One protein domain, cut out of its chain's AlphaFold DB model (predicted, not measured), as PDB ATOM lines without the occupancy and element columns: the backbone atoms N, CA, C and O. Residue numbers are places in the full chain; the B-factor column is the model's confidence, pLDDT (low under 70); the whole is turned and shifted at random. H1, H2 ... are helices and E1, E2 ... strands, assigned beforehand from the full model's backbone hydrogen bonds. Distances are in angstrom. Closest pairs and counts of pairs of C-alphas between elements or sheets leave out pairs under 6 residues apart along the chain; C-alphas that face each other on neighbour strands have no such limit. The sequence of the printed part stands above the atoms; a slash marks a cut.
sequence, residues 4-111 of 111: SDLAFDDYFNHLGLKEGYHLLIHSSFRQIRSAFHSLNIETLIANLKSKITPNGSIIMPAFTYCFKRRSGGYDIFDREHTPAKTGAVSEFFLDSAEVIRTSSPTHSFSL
ATOM      1  N   SER A   4      99.467 149.940 122.599       61.56
ATOM      2  CA  SER A   4     100.807 150.060 123.170       61.56
ATOM      3  C   SER A   4     101.935 149.587 122.258       61.56
ATOM      4  O   SER A   4     103.055 150.076 122.384       61.56
ATOM      5  N   ASP A   5     101.656 148.649 121.355       62.69
ATOM      6  CA  ASP A   5     102.653 148.102 120.430       62.69
ATOM      7  C   ASP A   5     102.982 149.130 119.340       62.69
ATOM      8  O   ASP A   5     104.145 149.319 118.989       62.69
ATOM      9  N   LEU A   6     101.959 149.858 118.870       64.19
ATOM     10  CA  LEU A   6     102.098 150.936 117.886       64.19
ATOM     11  C   LEU A   6     102.920 152.103 118.447       64.19
ATOM     12  O   LEU A   6     103.827 152.595 117.784       64.19
ATOM     13  N   ALA A   7     102.666 152.492 119.702       76.75
ATOM     14  CA  ALA A   7     103.420 153.557 120.362       76.75
ATOM     15  C   ALA A   7     104.912 153.215 120.543       76.75
ATOM     16  O   ALA A   7     105.764 154.105 120.528       76.75
ATOM     17  N   PHE A   8     105.241 151.932 120.724       82.38
ATOM     18  CA  PHE A   8     106.618 151.496 120.938       82.38
ATOM     19  C   PHE A   8     107.396 151.304 119.628       82.38
ATOM     20  O   PHE A   8     108.571 151.671 119.569       82.38
ATOM     21  N   ASP A   9     106.764 150.805 118.558       84.38
ATOM     22  CA  ASP A   9     107.415 150.779 117.238       84.38
ATOM     23  C   ASP A   9     107.658 152.196 116.702       84.38
ATOM     24  O   ASP A   9     108.753 152.484 116.213       84.38
ATOM     25  N   ASP A  10     106.708 153.118 116.892       88.81
ATOM     26  CA  ASP A  10     106.917 154.533 116.575       88.81
ATOM     27  C   ASP A  10     108.112 155.107 117.334       88.81
ATOM     28  O   ASP A  10     108.927 155.827 116.753       88.81
ATOM     29  N   TYR A  11     108.283 154.758 118.611       91.38
ATOM     30  CA  TYR A  11     109.459 155.163 119.377       91.38
ATOM     31  C   TYR A  11     110.763 154.625 118.766       91.38
ATOM     32  O   TYR A  11     111.726 155.378 118.604       91.38
ATOM     33  N   PHE A  12     110.806 153.356 118.354       92.88
ATOM     34  CA  PHE A  12     111.967 152.795 117.655       92.88
ATOM     35  C   PHE A  12     112.242 153.466 116.307       92.88
ATOM     36  O   PHE A  12     113.409 153.701 115.979       92.88
ATOM     37  N   ASN A  13     111.198 153.819 115.556       92.56
ATOM     38  CA  ASN A  13     111.316 154.582 114.314       92.56
ATOM     39  C   ASN A  13     111.926 155.968 114.569       92.56
ATOM     40  O   ASN A  13     112.852 156.367 113.863       92.56
ATOM     41  N   HIS A  14     111.482 156.666 115.617       94.94
ATOM     42  CA  HIS A  14     112.036 157.965 116.010       94.94
ATOM     43  C   HIS A  14     113.488 157.873 116.499       94.94
ATOM     44  O   HIS A  14     114.277 158.778 116.234       94.94
ATOM     45  N   LEU A  15     113.871 156.774 117.158       94.00
ATOM     46  CA  LEU A  15     115.273 156.485 117.488       94.00
ATOM     47  C   LEU A  15     116.126 156.142 116.255       94.00
ATOM     48  O   LEU A  15     117.350 156.081 116.359       94.00
ATOM     49  N   GLY A  16     115.503 155.901 115.097       95.62
ATOM     50  CA  GLY A  16     116.188 155.520 113.868       95.62
ATOM     51  C   GLY A  16     116.666 154.067 113.856       95.62
ATOM     52  O   GLY A  16     117.570 153.743 113.084       95.62
ATOM     53  N   LEU A  17     116.086 153.194 114.689       95.38
ATOM     54  CA  LEU A  17     116.390 151.764 114.657       95.38
ATOM     55  C   LEU A  17     115.859 151.145 113.365       95.38
ATOM     56  O   LEU A  17     114.709 151.368 112.981       95.38
ATOM     57  N   LYS A  18     116.697 150.343 112.708       95.00
ATOM     58  CA  LYS A  18     116.366 149.667 111.453       95.00
ATOM     59  C   LYS A  18     116.656 148.180 111.553       95.00
ATOM     60  O   LYS A  18     117.478 147.745 112.359       95.00
ATOM     61  N   GLU A  19     115.994 147.432 110.683       96.94
ATOM     62  CA  GLU A  19     116.325 146.039 110.421       96.94
ATOM     63  C   GLU A  19     117.824 145.881 110.100       96.94
ATOM     64  O   GLU A  19     118.434 146.741 109.459       96.94
ATOM     65  N   GLY A  20     118.412 144.771 110.550       97.50
ATOM     66  CA  GLY A  20     119.802 144.422 110.271       97.50
ATOM     67  C   GLY A  20     120.822 145.141 111.151       97.50
ATOM     68  O   GLY A  20     122.022 144.942 110.989       97.50
ATOM     69  N   TYR A  21     120.387 145.990 112.085       97.56
ATOM     70  CA  TYR A  21     121.309 146.675 112.990       97.56
ATOM     71  C   TYR A  21     121.876 145.724 114.048       97.56
ATOM     72  O   TYR A  21     121.194 144.839 114.558       97.56
ATOM     73  N   HIS A  22     123.130 145.946 114.433       97.50
ATOM     74  CA  HIS A  22     123.750 145.259 115.564       97.50
ATOM     75  C   HIS A  22     123.746 146.205 116.763       97.50
ATOM     76  O   HIS A  22     124.454 147.211 116.777       97.50
ATOM     77  N   LEU A  23     122.905 145.912 117.751       97.31
ATOM     78  CA  LEU A  23     122.665 146.778 118.897       97.31
ATOM     79  C   LEU A  23     123.334 146.229 120.147       97.31
ATOM     80  O   LEU A  23     123.053 145.107 120.550       97.31
ATOM     81  N   LEU A  24     124.137 147.056 120.815       98.12
ATOM     82  CA  LEU A  24     124.585 146.806 122.182       98.12
ATOM     83  C   LEU A  24     123.749 147.648 123.145       98.12
ATOM     84  O   LEU A  24     123.763 148.877 123.077       98.12
ATOM     85  N   ILE A  25     122.993 146.985 124.018       97.56
ATOM     86  CA  ILE A  25     121.927 147.610 124.803       97.56
ATOM     87  C   ILE A  25     122.277 147.606 126.290       97.56
ATOM     88  O   ILE A  25     122.446 146.562 126.917       97.56
ATOM     89  N   HIS A  26     122.282 148.804 126.871       97.50
ATOM     90  CA  HIS A  26     122.165 149.029 128.309       97.50
ATOM     91  C   HIS A  26     120.783 149.616 128.582       97.50
ATOM     92  O   HIS A  26     120.360 150.544 127.894       97.50
ATOM     93  N   SER A  27     120.067 149.098 129.578       95.88
ATOM     94  CA  SER A  27     118.693 149.533 129.826       95.88
ATOM     95  C   SER A  27     118.351 149.631 131.309       95.88
ATOM     96  O   SER A  27     118.914 148.947 132.161       95.88
ATOM     97  N   SER A  28     117.383 150.499 131.610       96.75
ATOM     98  CA  SER A  28     116.731 150.581 132.914       96.75
ATOM     99  C   SER A  28     115.251 150.277 132.735       96.75
ATOM    100  O   SER A  28     114.477 151.150 132.338       96.75
ATOM    101  N   PHE A  29     114.837 149.047 133.051       96.56
ATOM    102  CA  PHE A  29     113.434 148.651 132.889       96.56
ATOM    103  C   PHE A  29     112.477 149.535 133.697       96.56
ATOM    104  O   PHE A  29     111.371 149.819 133.252       96.56
ATOM    105  N   ARG A  30     112.920 150.045 134.853       96.19
ATOM    106  CA  ARG A  30     112.141 151.001 135.650       96.19
ATOM    107  C   ARG A  30     111.794 152.264 134.856       96.19
ATOM    108  O   ARG A  30     110.654 152.708 134.929       96.19
ATOM    109  N   GLN A  31     112.753 152.831 134.119       95.88
ATOM    110  CA  GLN A  31     112.514 154.027 133.304       95.88
ATOM    111  C   GLN A  31     111.657 153.707 132.077       95.88
ATOM    112  O   GLN A  31     110.702 154.427 131.797       95.88
ATOM    113  N   ILE A  32     111.937 152.588 131.403       93.75
ATOM    114  CA  ILE A  32     111.138 152.135 130.256       93.75
ATOM    115  C   ILE A  32     109.676 151.971 130.671       93.75
ATOM    116  O   ILE A  32     108.796 152.566 130.063       93.75
ATOM    117  N   ARG A  33     109.414 151.253 131.768       93.81
ATOM    118  CA  ARG A  33     108.062 151.046 132.291       93.81
ATOM    119  C   ARG A  33     107.382 152.351 132.712       93.81
ATOM    120  O   ARG A  33     106.169 152.443 132.598       93.81
ATOM    121  N   SER A  34     108.121 153.353 133.197       93.50
ATOM    122  CA  SER A  34     107.529 154.662 133.526       93.50
ATOM    123  C   SER A  34     107.099 155.473 132.299       93.50
ATOM    124  O   SER A  34     106.221 156.318 132.418       93.50
ATOM    125  N   ALA A  35     107.694 155.215 131.131       91.38
ATOM    126  CA  ALA A  35     107.285 155.823 129.864       91.38
ATOM    127  C   ALA A  35     106.225 154.976 129.136       91.38
ATOM    128  O   ALA A  35     105.313 155.514 128.517       91.38
ATOM    129  N   PHE A  36     106.319 153.649 129.252       91.75
ATOM    130  CA  PHE A  36     105.467 152.670 128.584       91.75
ATOM    131  C   PHE A  36     104.855 151.717 129.619       91.75
ATOM    132  O   PHE A  36     105.351 150.615 129.852       91.75
ATOM    133  N   HIS A  37     103.777 152.150 130.277       90.25
ATOM    134  CA  HIS A  37     103.211 151.458 131.445       90.25
ATOM    135  C   HIS A  37     102.717 150.029 131.187       90.25
ATOM    136  O   HIS A  37     102.736 149.210 132.107       90.25
ATOM    137  N   SER A  38     102.266 149.729 129.968       89.00
ATOM    138  CA  SER A  38     101.791 148.397 129.576       89.00
ATOM    139  C   SER A  38     102.913 147.459 129.123       89.00
ATOM    140  O   SER A  38     102.665 146.268 128.948       89.00
ATOM    141  N   LEU A  39     104.135 147.970 128.935       91.81
ATOM    142  CA  LEU A  39     105.259 147.178 128.455       91.81
ATOM    143  C   LEU A  39     105.855 146.355 129.605       91.81
ATOM    144  O   LEU A  39     106.226 146.883 130.657       91.81
ATOM    145  N   ASN A  40     105.984 145.051 129.384       95.19
ATOM    146  CA  ASN A  40     106.734 144.143 130.251       95.19
ATOM    147  C   ASN A  40     108.077 143.753 129.591       95.19
ATOM    148  O   ASN A  40     108.329 144.094 128.436       95.19
ATOM    149  N   ILE A  41     108.971 143.072 130.316       96.94
ATOM    150  CA  ILE A  41     110.298 142.718 129.773       96.94
ATOM    151  C   ILE A  41     110.177 141.772 128.568       96.94
ATOM    152  O   ILE A  41     110.887 141.952 127.585       96.94
ATOM    153  N   GLU A  42     109.248 140.817 128.609       96.06
ATOM    154  CA  GLU A  42     109.013 139.865 127.518       96.06
ATOM    155  C   GLU A  42     108.620 140.582 126.217       96.06
ATOM    156  O   GLU A  42     109.276 140.420 125.191       96.06
ATOM    157  N   THR A  43     107.611 141.452 126.280       94.44
ATOM    158  CA  THR A  43     107.161 142.281 125.149       94.44
ATOM    159  C   THR A  43     108.239 143.254 124.673       94.44
ATOM    160  O   THR A  43     108.388 143.449 123.471       94.44
ATOM    161  N   LEU A  44     109.061 143.811 125.572       95.06
ATOM    162  CA  LEU A  44     110.224 144.624 125.199       95.06
ATOM    163  C   LEU A  44     111.226 143.822 124.353       95.06
ATOM    164  O   LEU A  44     111.656 144.300 123.301       95.06
ATOM    165  N   ILE A  45     111.598 142.618 124.796       96.00
ATOM    166  CA  ILE A  45     112.528 141.748 124.062       96.00
ATOM    167  C   ILE A  45     111.913 141.289 122.737       96.00
ATOM    168  O   ILE A  45     112.596 141.321 121.714       96.00
ATOM    169  N   ALA A  46     110.629 140.925 122.723       94.88
ATOM    170  CA  ALA A  46     109.915 140.546 121.505       94.88
ATOM    171  C   ALA A  46     109.894 141.691 120.479       94.88
ATOM    172  O   ALA A  46     110.227 141.478 119.312       94.88
ATOM    173  N   ASN A  47     109.602 142.917 120.921       94.31
ATOM    174  CA  ASN A  47     109.602 144.100 120.064       94.31
ATOM    175  C   ASN A  47     111.005 144.403 119.516       94.31
ATOM    176  O   ASN A  47     111.144 144.700 118.332       94.31
ATOM    177  N   LEU A  48     112.059 144.280 120.336       94.88
ATOM    178  CA  LEU A  48     113.445 144.418 119.869       94.88
ATOM    179  C   LEU A  48     113.792 143.365 118.807       94.88
ATOM    180  O   LEU A  48     114.301 143.719 117.744       94.88
ATOM    181  N   LYS A  49     113.484 142.084 119.060       94.44
ATOM    182  CA  LYS A  49     113.725 140.986 118.106       94.44
ATOM    183  C   LYS A  49     112.971 141.214 116.792       94.44
ATOM    184  O   LYS A  49     113.553 141.053 115.721       94.44
ATOM    185  N   SER A  50     111.716 141.663 116.864       94.75
ATOM    186  CA  SER A  50     110.913 142.005 115.685       94.75
ATOM    187  C   SER A  50     111.472 143.201 114.913       94.75
ATOM    188  O   SER A  50     111.384 143.215 113.689       94.75
ATOM    189  N   LYS A  51     112.035 144.207 115.598       95.44
ATOM    190  CA  LYS A  51     112.563 145.415 114.949       95.44
ATOM    191  C   LYS A  51     113.867 145.166 114.199       95.44
ATOM    192  O   LYS A  51     114.090 145.739 113.137       95.44
ATOM    193  N   ILE A  52     114.737 144.360 114.795       95.75
ATOM    194  CA  ILE A  52     116.099 144.135 114.308       95.75
ATOM    195  C   ILE A  52     116.173 142.984 113.311       95.75
ATOM    196  O   ILE A  52     116.989 143.053 112.393       95.75
ATOM    197  N   THR A  53     115.278 142.001 113.454       95.12
ATOM    198  CA  THR A  53     115.219 140.760 112.671       95.12
ATOM    199  C   THR A  53     116.490 139.899 112.808       95.12
ATOM    200  O   THR A  53     117.504 140.346 113.352       95.12
ATOM    201  N   PRO A  54     116.475 138.638 112.335       95.25
ATOM    202  CA  PRO A  54     117.661 137.776 112.354       95.25
ATOM    203  C   PRO A  54     118.834 138.271 111.492       95.25
ATOM    204  O   PRO A  54     119.933 137.739 111.608       95.25
ATOM    205  N   ASN A  55     118.624 139.280 110.635       96.50
ATOM    206  CA  ASN A  55     119.696 139.898 109.849       96.50
ATOM    207  C   ASN A  55     120.590 140.829 110.693       96.50
ATOM    208  O   ASN A  55     121.648 141.244 110.225       96.50
ATOM    209  N   GLY A  56     120.156 141.191 111.906       97.12
ATOM    210  CA  GLY A  56     120.902 142.016 112.855       97.12
ATOM    211  C   GLY A  56     121.333 141.241 114.100       97.12
ATOM    212  O   GLY A  56     121.437 140.016 114.101       97.12
ATOM    213  N   SER A  57     121.634 141.950 115.189       97.19
ATOM    214  CA  SER A  57     121.973 141.308 116.472       97.19
ATOM    215  C   SER A  57     121.571 142.167 117.662       97.19
ATOM    216  O   SER A  57     121.677 143.391 117.609       97.19
ATOM    217  N   ILE A  58     121.164 141.526 118.756       98.06
ATOM    218  CA  ILE A  58     120.926 142.177 120.046       98.06
ATOM    219  C   ILE A  58     121.991 141.671 121.008       98.06
ATOM    220  O   ILE A  58     122.117 140.480 121.231       98.06
ATOM    221  N   ILE A  59     122.761 142.589 121.572       98.56
ATOM    222  CA  ILE A  59     123.878 142.306 122.460       98.56
ATOM    223  C   ILE A  59     123.563 142.957 123.796       98.56
ATOM    224  O   ILE A  59     123.303 144.162 123.855       98.56
ATOM    225  N   MET A  60     123.623 142.195 124.883       98.62
ATOM    226  CA  MET A  60     123.499 142.754 126.226       98.62
ATOM    227  C   MET A  60     124.694 142.368 127.096       98.62
ATOM    228  O   MET A  60     125.194 141.245 127.023       98.62
ATOM    229  N   PRO A  61     125.184 143.284 127.944       98.44
ATOM    230  CA  PRO A  61     126.121 142.932 128.996       98.44
ATOM    231  C   PRO A  61     125.511 141.875 129.916       98.44
ATOM    232  O   PRO A  61     124.415 142.070 130.436       98.44
ATOM    233  N   ALA A  62     126.251 140.805 130.183       98.19
ATOM    234  CA  ALA A  62     125.887 139.736 131.108       98.19
ATOM    235  C   ALA A  62     126.954 139.609 132.207       98.19
ATOM    236  O   ALA A  62     127.448 138.517 132.493       98.19
ATOM    237  N   PHE A  63     127.399 140.739 132.765       98.25
ATOM    238  CA  PHE A  63     128.516 140.775 133.715       98.25
ATOM    239  C   PHE A  63     128.157 140.038 135.002       98.25
ATOM    240  O   PHE A  63     127.058 140.199 135.517       98.25
ATOM    241  N   THR A  64     129.089 139.257 135.536       97.06
ATOM    242  CA  THR A  64     128.875 138.417 136.730       97.06
ATOM    243  C   THR A  64     129.716 138.856 137.913       97.06
ATOM    244  O   THR A  64     129.366 138.575 139.056       97.06
ATOM    245  N   TYR A  65     130.826 139.551 137.639       94.25
ATOM    246  CA  TYR A  65     131.798 139.977 138.641       94.25
ATOM    247  C   TYR A  65     132.369 138.820 139.480       94.25
ATOM    248  O   TYR A  65     132.737 139.029 140.639       94.25
ATOM    249  N   CYS A  66     132.506 137.615 138.904       95.44
ATOM    250  CA  CYS A  66     133.177 136.466 139.531       95.44
ATOM    251  C   CYS A  66     134.701 136.679 139.582       95.44
ATOM    252  O   CYS A  66     135.496 135.995 138.936       95.44
ATOM    253  N   PHE A  67     135.125 137.706 140.315       94.75
ATOM    254  CA  PHE A  67     136.520 138.071 140.477       94.75
ATOM    255  C   PHE A  67     137.224 137.087 141.408       94.75
ATOM    256  O   PHE A  67     136.763 136.825 142.522       94.75
ATOM    257  N   LYS A  68     138.406 136.617 140.997       92.31
ATOM    258  CA  LYS A  68     139.305 135.893 141.898       92.31
ATOM    259  C   LYS A  68     139.681 136.803 143.068       92.31
ATOM    260  O   LYS A  68     140.171 137.916 142.875       92.31
ATOM    261  N   ARG A  69     139.491 136.309 144.289       90.75
ATOM    262  CA  ARG A  69     139.863 137.016 145.521       90.75
ATOM    263  C   ARG A  69     141.249 136.575 145.993       90.75
ATOM    264  O   ARG A  69     141.680 135.459 145.715       90.75
ATOM    265  N   ARG A  70     141.963 137.462 146.700       91.44
ATOM    266  CA  ARG A  70     143.292 137.158 147.275       91.44
ATOM    267  C   ARG A  70     143.221 136.141 148.418       91.44
ATOM    268  O   ARG A  70     144.182 135.416 148.639       91.44
ATOM    269  N   SER A  71     142.099 136.098 149.130       93.25
ATOM    270  CA  SER A  71     141.838 135.193 150.249       93.25
ATOM    271  C   SER A  71     140.348 134.848 150.314       93.25
ATOM    272  O   SER A  71     139.512 135.674 149.940       93.25
ATOM    273  N   GLY A  72     140.022 133.663 150.835       92.50
ATOM    274  CA  GLY A  72     138.648 133.157 150.935       92.50
ATOM    275  C   GLY A  72     138.111 132.558 149.629       92.50
ATOM    276  O   GLY A  72     138.816 132.487 148.623       92.50
ATOM    277  N   GLY A  73     136.853 132.108 149.664       92.62
ATOM    278  CA  GLY A  73     136.140 131.618 148.483       92.62
ATOM    279  C   GLY A  73     135.761 132.746 147.519       92.62
ATOM    280  O   GLY A  73     135.628 133.908 147.915       92.62
ATOM    281  N   TYR A  74     135.587 132.397 146.249       93.19
ATOM    282  CA  TYR A  74     135.073 133.279 145.205       93.19
ATOM    283  C   TYR A  74     134.098 132.505 144.318       93.19
ATOM    284  O   TYR A  74     134.191 131.282 144.217       93.19
ATOM    285  N   ASP A  75     133.173 133.223 143.689       93.94
ATOM    286  CA  ASP A  75     132.189 132.620 142.793       93.94
ATOM    287  C   ASP A  75     132.886 132.060 141.549       93.94
ATOM    288  O   ASP A  75     133.749 132.717 140.961       93.94
ATOM    289  N   ILE A  76     132.524 130.844 141.145       95.50
ATOM    290  CA  ILE A  76     133.018 130.230 139.911       95.50
ATOM    291  C   ILE A  76     132.013 130.538 138.811       95.50
ATOM    292  O   ILE A  76     130.825 130.264 138.952       95.50
ATOM    293  N   PHE A  77     132.505 131.108 137.715       97.69
ATOM    294  CA  PHE A  77     131.684 131.371 136.548       97.69
ATOM    295  C   PHE A  77     131.315 130.069 135.837       97.69
ATOM    296  O   PHE A  77     132.173 129.376 135.292       97.69
ATOM    297  N   ASP A  78     130.021 129.800 135.799       96.44
ATOM    298  CA  ASP A  78     129.356 128.911 134.860       96.44
ATOM    299  C   ASP A  78     128.663 129.752 133.774       96.44
ATOM    300  O   ASP A  78     127.844 130.625 134.079       96.44
ATOM    301  N   ARG A  79     128.991 129.499 132.505       96.00
ATOM    302  CA  ARG A  79     128.451 130.251 131.365       96.00
ATOM    303  C   ARG A  79     126.926 130.164 131.282       96.00
ATOM    304  O   ARG A  79     126.303 131.168 130.941       96.00
ATOM    305  N   GLU A  80     126.367 128.999 131.578       93.56
ATOM    306  CA  GLU A  80     124.949 128.670 131.415       93.56
ATOM    307  C   GLU A  80     124.147 129.032 132.664       93.56
ATOM    308  O   GLU A  80     123.005 129.456 132.549       93.56
ATOM    309  N   HIS A  81     124.761 128.946 133.848       95.31
ATOM    310  CA  HIS A  81     124.026 129.081 135.111       95.31
ATOM    311  C   HIS A  81     124.347 130.344 135.925       95.31
ATOM    312  O   HIS A  81     123.631 130.646 136.877       95.31
ATOM    313  N   THR A  82     125.420 131.092 135.623       97.62
ATOM    314  CA  THR A  82     125.763 132.271 136.443       97.62
ATOM    315  C   THR A  82     124.854 133.456 136.112       97.62
ATOM    316  O   THR A  82     124.944 133.974 134.998       97.62
ATOM    317  N   PRO A  83     124.076 133.994 137.061       97.31
ATOM    318  CA  PRO A  83     123.203 135.131 136.791       97.31
ATOM    319  C   PRO A  83     124.005 136.386 136.429       97.31
ATOM    320  O   PRO A  83     125.097 136.634 136.962       97.31
ATOM    321  N   ALA A  84     123.461 137.213 135.547       97.31
ATOM    322  CA  ALA A  84     123.981 138.534 135.249       97.31
ATOM    323  C   ALA A  84     123.683 139.530 136.386       97.31
ATOM    324  O   ALA A  84     122.731 139.433 137.160       97.31
ATOM    325  N   LYS A  85     124.537 140.545 136.496       97.06
ATOM    326  CA  LYS A  85     124.467 141.639 137.481       97.06
ATOM    327  C   LYS A  85     124.171 142.985 136.817       97.06
ATOM    328  O   LYS A  85     124.451 144.036 137.387       97.06
ATOM    329  N   THR A  86     123.624 142.954 135.603       97.38
ATOM    330  CA  THR A  86     123.452 144.109 134.703       97.38
ATOM    331  C   THR A  86     121.995 144.542 134.525       97.38
ATOM    332  O   THR A  86     121.720 145.485 133.790       97.38
ATOM    333  N   GLY A  87     121.072 143.934 135.278       97.12
ATOM    334  CA  GLY A  87     119.676 144.356 135.384       97.12
ATOM    335  C   GLY A  87     118.690 143.338 134.814       97.12
ATOM    336  O   GLY A  87     119.066 142.400 134.122       97.12
ATOM    337  N   ALA A  88     117.405 143.542 135.111       97.56
ATOM    338  CA  ALA A  88     116.357 142.560 134.826       97.56
ATOM    339  C   ALA A  88     116.155 142.278 133.327       97.56
ATOM    340  O   ALA A  88     115.817 141.159 132.967       97.56
ATOM    341  N   VAL A  89     116.372 143.270 132.452       98.25
ATOM    342  CA  VAL A  89     116.264 143.062 130.995       98.25
ATOM    343  C   VAL A  89     117.383 142.156 130.498       98.25
ATOM    344  O   VAL A  89     117.118 141.231 129.742       98.25
ATOM    345  N   SER A  90     118.618 142.400 130.945       97.88
ATOM    346  CA  SER A  90     119.773 141.584 130.571       97.88
ATOM    347  C   SER A  90     119.671 140.163 131.119       97.88
ATOM    348  O   SER A  90     120.007 139.233 130.400       97.88
ATOM    349  N   GLU A  91     119.170 139.994 132.346       97.81
ATOM    350  CA  GLU A  91     118.931 138.667 132.930       97.81
ATOM    351  C   GLU A  91     117.866 137.893 132.146       97.81
ATOM    352  O   GLU A  91     118.100 136.773 131.712       97.81
ATOM    353  N   PHE A  92     116.720 138.521 131.868       98.06
ATOM    354  CA  PHE A  92     115.663 137.888 131.078       98.06
ATOM    355  C   PHE A  92     116.129 137.548 129.654       98.06
ATOM    356  O   PHE A  92     115.756 136.519 129.095       98.06
ATOM    357  N   PHE A  93     116.933 138.423 129.042       98.12
ATOM    358  CA  PHE A  93     117.492 138.170 127.719       98.12
ATOM    359  C   PHE A  93     118.480 136.999 127.742       98.12
ATOM    360  O   PHE A  93     118.417 136.165 126.850       98.12
ATOM    361  N   LEU A  94     119.329 136.888 128.770       97.75
ATOM    362  CA  LEU A  94     120.246 135.758 128.943       97.75
ATOM    363  C   LEU A  94     119.507 134.408 128.998       97.75
ATOM    364  O   LEU A  94     119.975 133.451 128.389       97.75
ATOM    365  N   ASP A  95     118.349 134.360 129.659       96.62
ATOM    366  CA  ASP A  95     117.517 133.153 129.784       96.62
ATOM    367  C   ASP A  95     116.612 132.894 128.562       96.62
ATOM    368  O   ASP A  95     115.867 131.910 128.515       96.62
ATOM    369  N   SER A  96     116.622 133.783 127.564       95.69
ATOM    370  CA  SER A  96     115.759 133.659 126.390       95.69
ATOM    371  C   SER A  96     116.240 132.558 125.441       95.69
ATOM    372  O   SER A  96     117.434 132.341 125.254       95.69
ATOM    373  N   ALA A  97     115.293 131.908 124.757       92.31
ATOM    374  CA  ALA A  97     115.618 130.917 123.736       92.31
ATOM    375  C   ALA A  97     116.574 131.488 122.672       92.31
ATOM    376  O   ALA A  97     116.422 132.641 122.246       92.31
ATOM    377  N   GLU A  98     117.520 130.640 122.254       91.75
ATOM    378  CA  GLU A  98     118.533 130.892 121.215       91.75
ATOM    379  C   GLU A  98     119.624 131.907 121.585       91.75
ATOM    380  O   GLU A  98     120.545 132.108 120.796       91.75
ATOM    381  N   VAL A  99     119.570 132.493 122.786       96.62
ATOM    382  CA  VAL A  99     120.610 133.407 123.262       96.62
ATOM    383  C   VAL A  99     121.842 132.624 123.710       96.62
ATOM    384  O   VAL A  99     121.761 131.633 124.437       96.62
ATOM    385  N   ILE A 100     123.010 133.083 123.276       96.56
ATOM    386  CA  ILE A 100     124.311 132.544 123.661       96.56
ATOM    387  C   ILE A 100     125.070 133.546 124.517       96.56
ATOM    388  O   ILE A 100     124.875 134.753 124.429       96.56
ATOM    389  N   ARG A 101     126.008 133.052 125.329       98.31
ATOM    390  CA  ARG A 101     126.838 133.890 126.196       98.31
ATOM    391  C   ARG A 101     128.323 133.700 125.922       98.31
ATOM    392  O   ARG A 101     128.798 132.578 125.760       98.31
ATOM    393  N   THR A 102     129.086 134.788 125.927       98.25
ATOM    394  CA  THR A 102     130.552 134.727 125.844       98.25
ATOM    395  C   THR A 102     131.180 134.221 127.151       98.25
ATOM    396  O   THR A 102     130.608 134.344 128.232       98.25
ATOM    397  N   SER A 103     132.387 133.658 127.070       96.50
ATOM    398  CA  SER A 103     133.011 132.914 128.180       96.50
ATOM    399  C   SER A 103     133.856 133.760 129.147       96.50
ATOM    400  O   SER A 103     134.723 133.224 129.834       96.50
ATOM    401  N   SER A 104     133.657 135.082 129.197       97.12
ATOM    402  CA  SER A 104     134.388 135.924 130.153       97.12
ATOM    403  C   SER A 104     133.797 135.763 131.557       97.12
ATOM    404  O   SER A 104     132.633 136.106 131.754       97.12
ATOM    405  N   PRO A 105     134.585 135.345 132.565       96.38
ATOM    406  CA  PRO A 105     134.067 135.070 133.901       96.38
ATOM    407  C   PRO A 105     133.655 136.318 134.680       96.38
ATOM    408  O   PRO A 105     133.164 136.205 135.791       96.38
ATOM    409  N   THR A 106     133.900 137.515 134.149       97.00
ATOM    410  CA  THR A 106     133.591 138.783 134.827       97.00
ATOM    411  C   THR A 106     132.772 139.713 133.945       97.00
ATOM    412  O   THR A 106     131.852 140.358 134.445       97.00
ATOM    413  N   HIS A 107     133.070 139.739 132.643       97.75
ATOM    414  CA  HIS A 107     132.512 140.684 131.676       97.75
ATOM    415  C   HIS A 107     131.969 139.963 130.432       97.75
ATOM    416  O   HIS A 107     132.291 140.326 129.302       97.75
ATOM    417  N   SER A 108     131.207 138.885 130.625       98.31
ATOM    418  CA  SER A 108     130.520 138.208 129.520       98.31
ATOM    419  C   SER A 108     129.407 139.064 128.914       98.31
ATOM    420  O   SER A 108     128.865 139.950 129.573       98.31
ATOM    421  N   PHE A 109     129.034 138.750 127.678       98.56
ATOM    422  CA  PHE A 109     127.921 139.343 126.934       98.56
ATOM    423  C   PHE A 109     126.997 138.234 126.441       98.56
ATOM    424  O   PHE A 109     127.478 137.137 126.154       98.56
ATOM    425  N   SER A 110     125.707 138.530 126.343       98.06
ATOM    426  CA  SER A 110     124.686 137.683 125.730       98.06
ATOM    427  C   SER A 110     124.332 138.201 124.333       98.06
ATOM    428  O   SER A 110     124.214 139.421 124.170       98.06
ATOM    429  N   LEU A 111     124.173 137.295 123.366       96.06
ATOM    430  CA  LEU A 111     123.794 137.542 121.968       96.06
ATOM    431  C   LEU A 111     122.626 136.654 121.552       96.06
ATOM    432  O   LEU A 111     122.730 135.448 121.850       96.06
TER     433      LEU A 111
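What this domain is: This is residues 4 to 111 of the 111 residues of the protein "Aminoglycoside N(3)-acetyltransferase" of Candidatus Marinimicrobia bacterium CG08_land_8_20_14_0_20_45_22 (UniProt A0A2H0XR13). Helices H3 and H4 pack on a tiny two-stranded sheet, E1 and E2, and a long link, residues 62 to 87, reaches away from this core as an arm whose part near Ser 71 makes much of the length. H1 lies at the end of the domain far from that arm, H2 lies near the first residues of H3 and H4, and the last stretch folds back so that residues 109 to 110 pair with E2. The printed part has 108 residues, with four named helices and two named strands in the order H1 E1 H2 H3 E2 H4; the sheet, order E1 E2, is parallel. The class is mostly helix, though under half of the residues are in named elements. The whole is only just compact, close to loose, with a radius of gyration of the C-alphas of 15.6 A, and it is elongated, spanning 53 by 30 by 21 A.

Where its parts are: Find C-alpha 4 at (100.807, 150.060, 123.170); from there H1 runs through residues 4 to 14, 15.5 A from first to last C-alpha. Next come strand E1, residues 22 to 24, and helix H2, residues 29 to 35. H3, the longest helix, takes residues 41 to 52 and covers 16.6 A. Look for C-alpha 57 at (121.973, 141.308, 116.472), where E2 begins; it runs to residue 61, 13.3 A on. H4, residues 88 to 94, ends at C-alpha 94, (120.246, 135.758, 128.943).

How they stand to each other: Begin at the sheet: E1 and E2 are parallel at 14 degrees, with N 23 and O 57 2.8 A apart and N 59 and O 23 2.7 A apart, both within hydrogen-bond range. E1, H2, H3 and E2 form a strand-helix-strand unit, two parallel neighbour strands with helices between, and its crossover is right-handed. The closest C-alphas of E2 and H4 are those of Met 60 and Ser 90, 5.8 A apart. H3 touches H4 with residues 41 to 45 alone, closest at the C-alphas of Ile 41 and Val 89, 6.1 A, at a steep tilt of 58 degrees, the same way. H1 and H3 only just touch, with 3 pairs of C-alphas within 8 A, the closest Asp 9 and Asn 47 at 7.6 A. H2 is close to H4 but not clearly touching, with the C-alphas of Phe 29 and Val 89 6.5 A apart. In H1, H2, H3 and H4 every O i to N i+4 pair is within hydrogen-bond range.

The domain as a whole: The two C-alphas farthest apart, Leu 6 and Ser 71, are 53.6 A apart. The printed part has no cut, and the link from E2 to H4, 26 residues, is long. Mean pLDDT of the printed part is 94.3; look at residues 4 to 6 for the ones under 70.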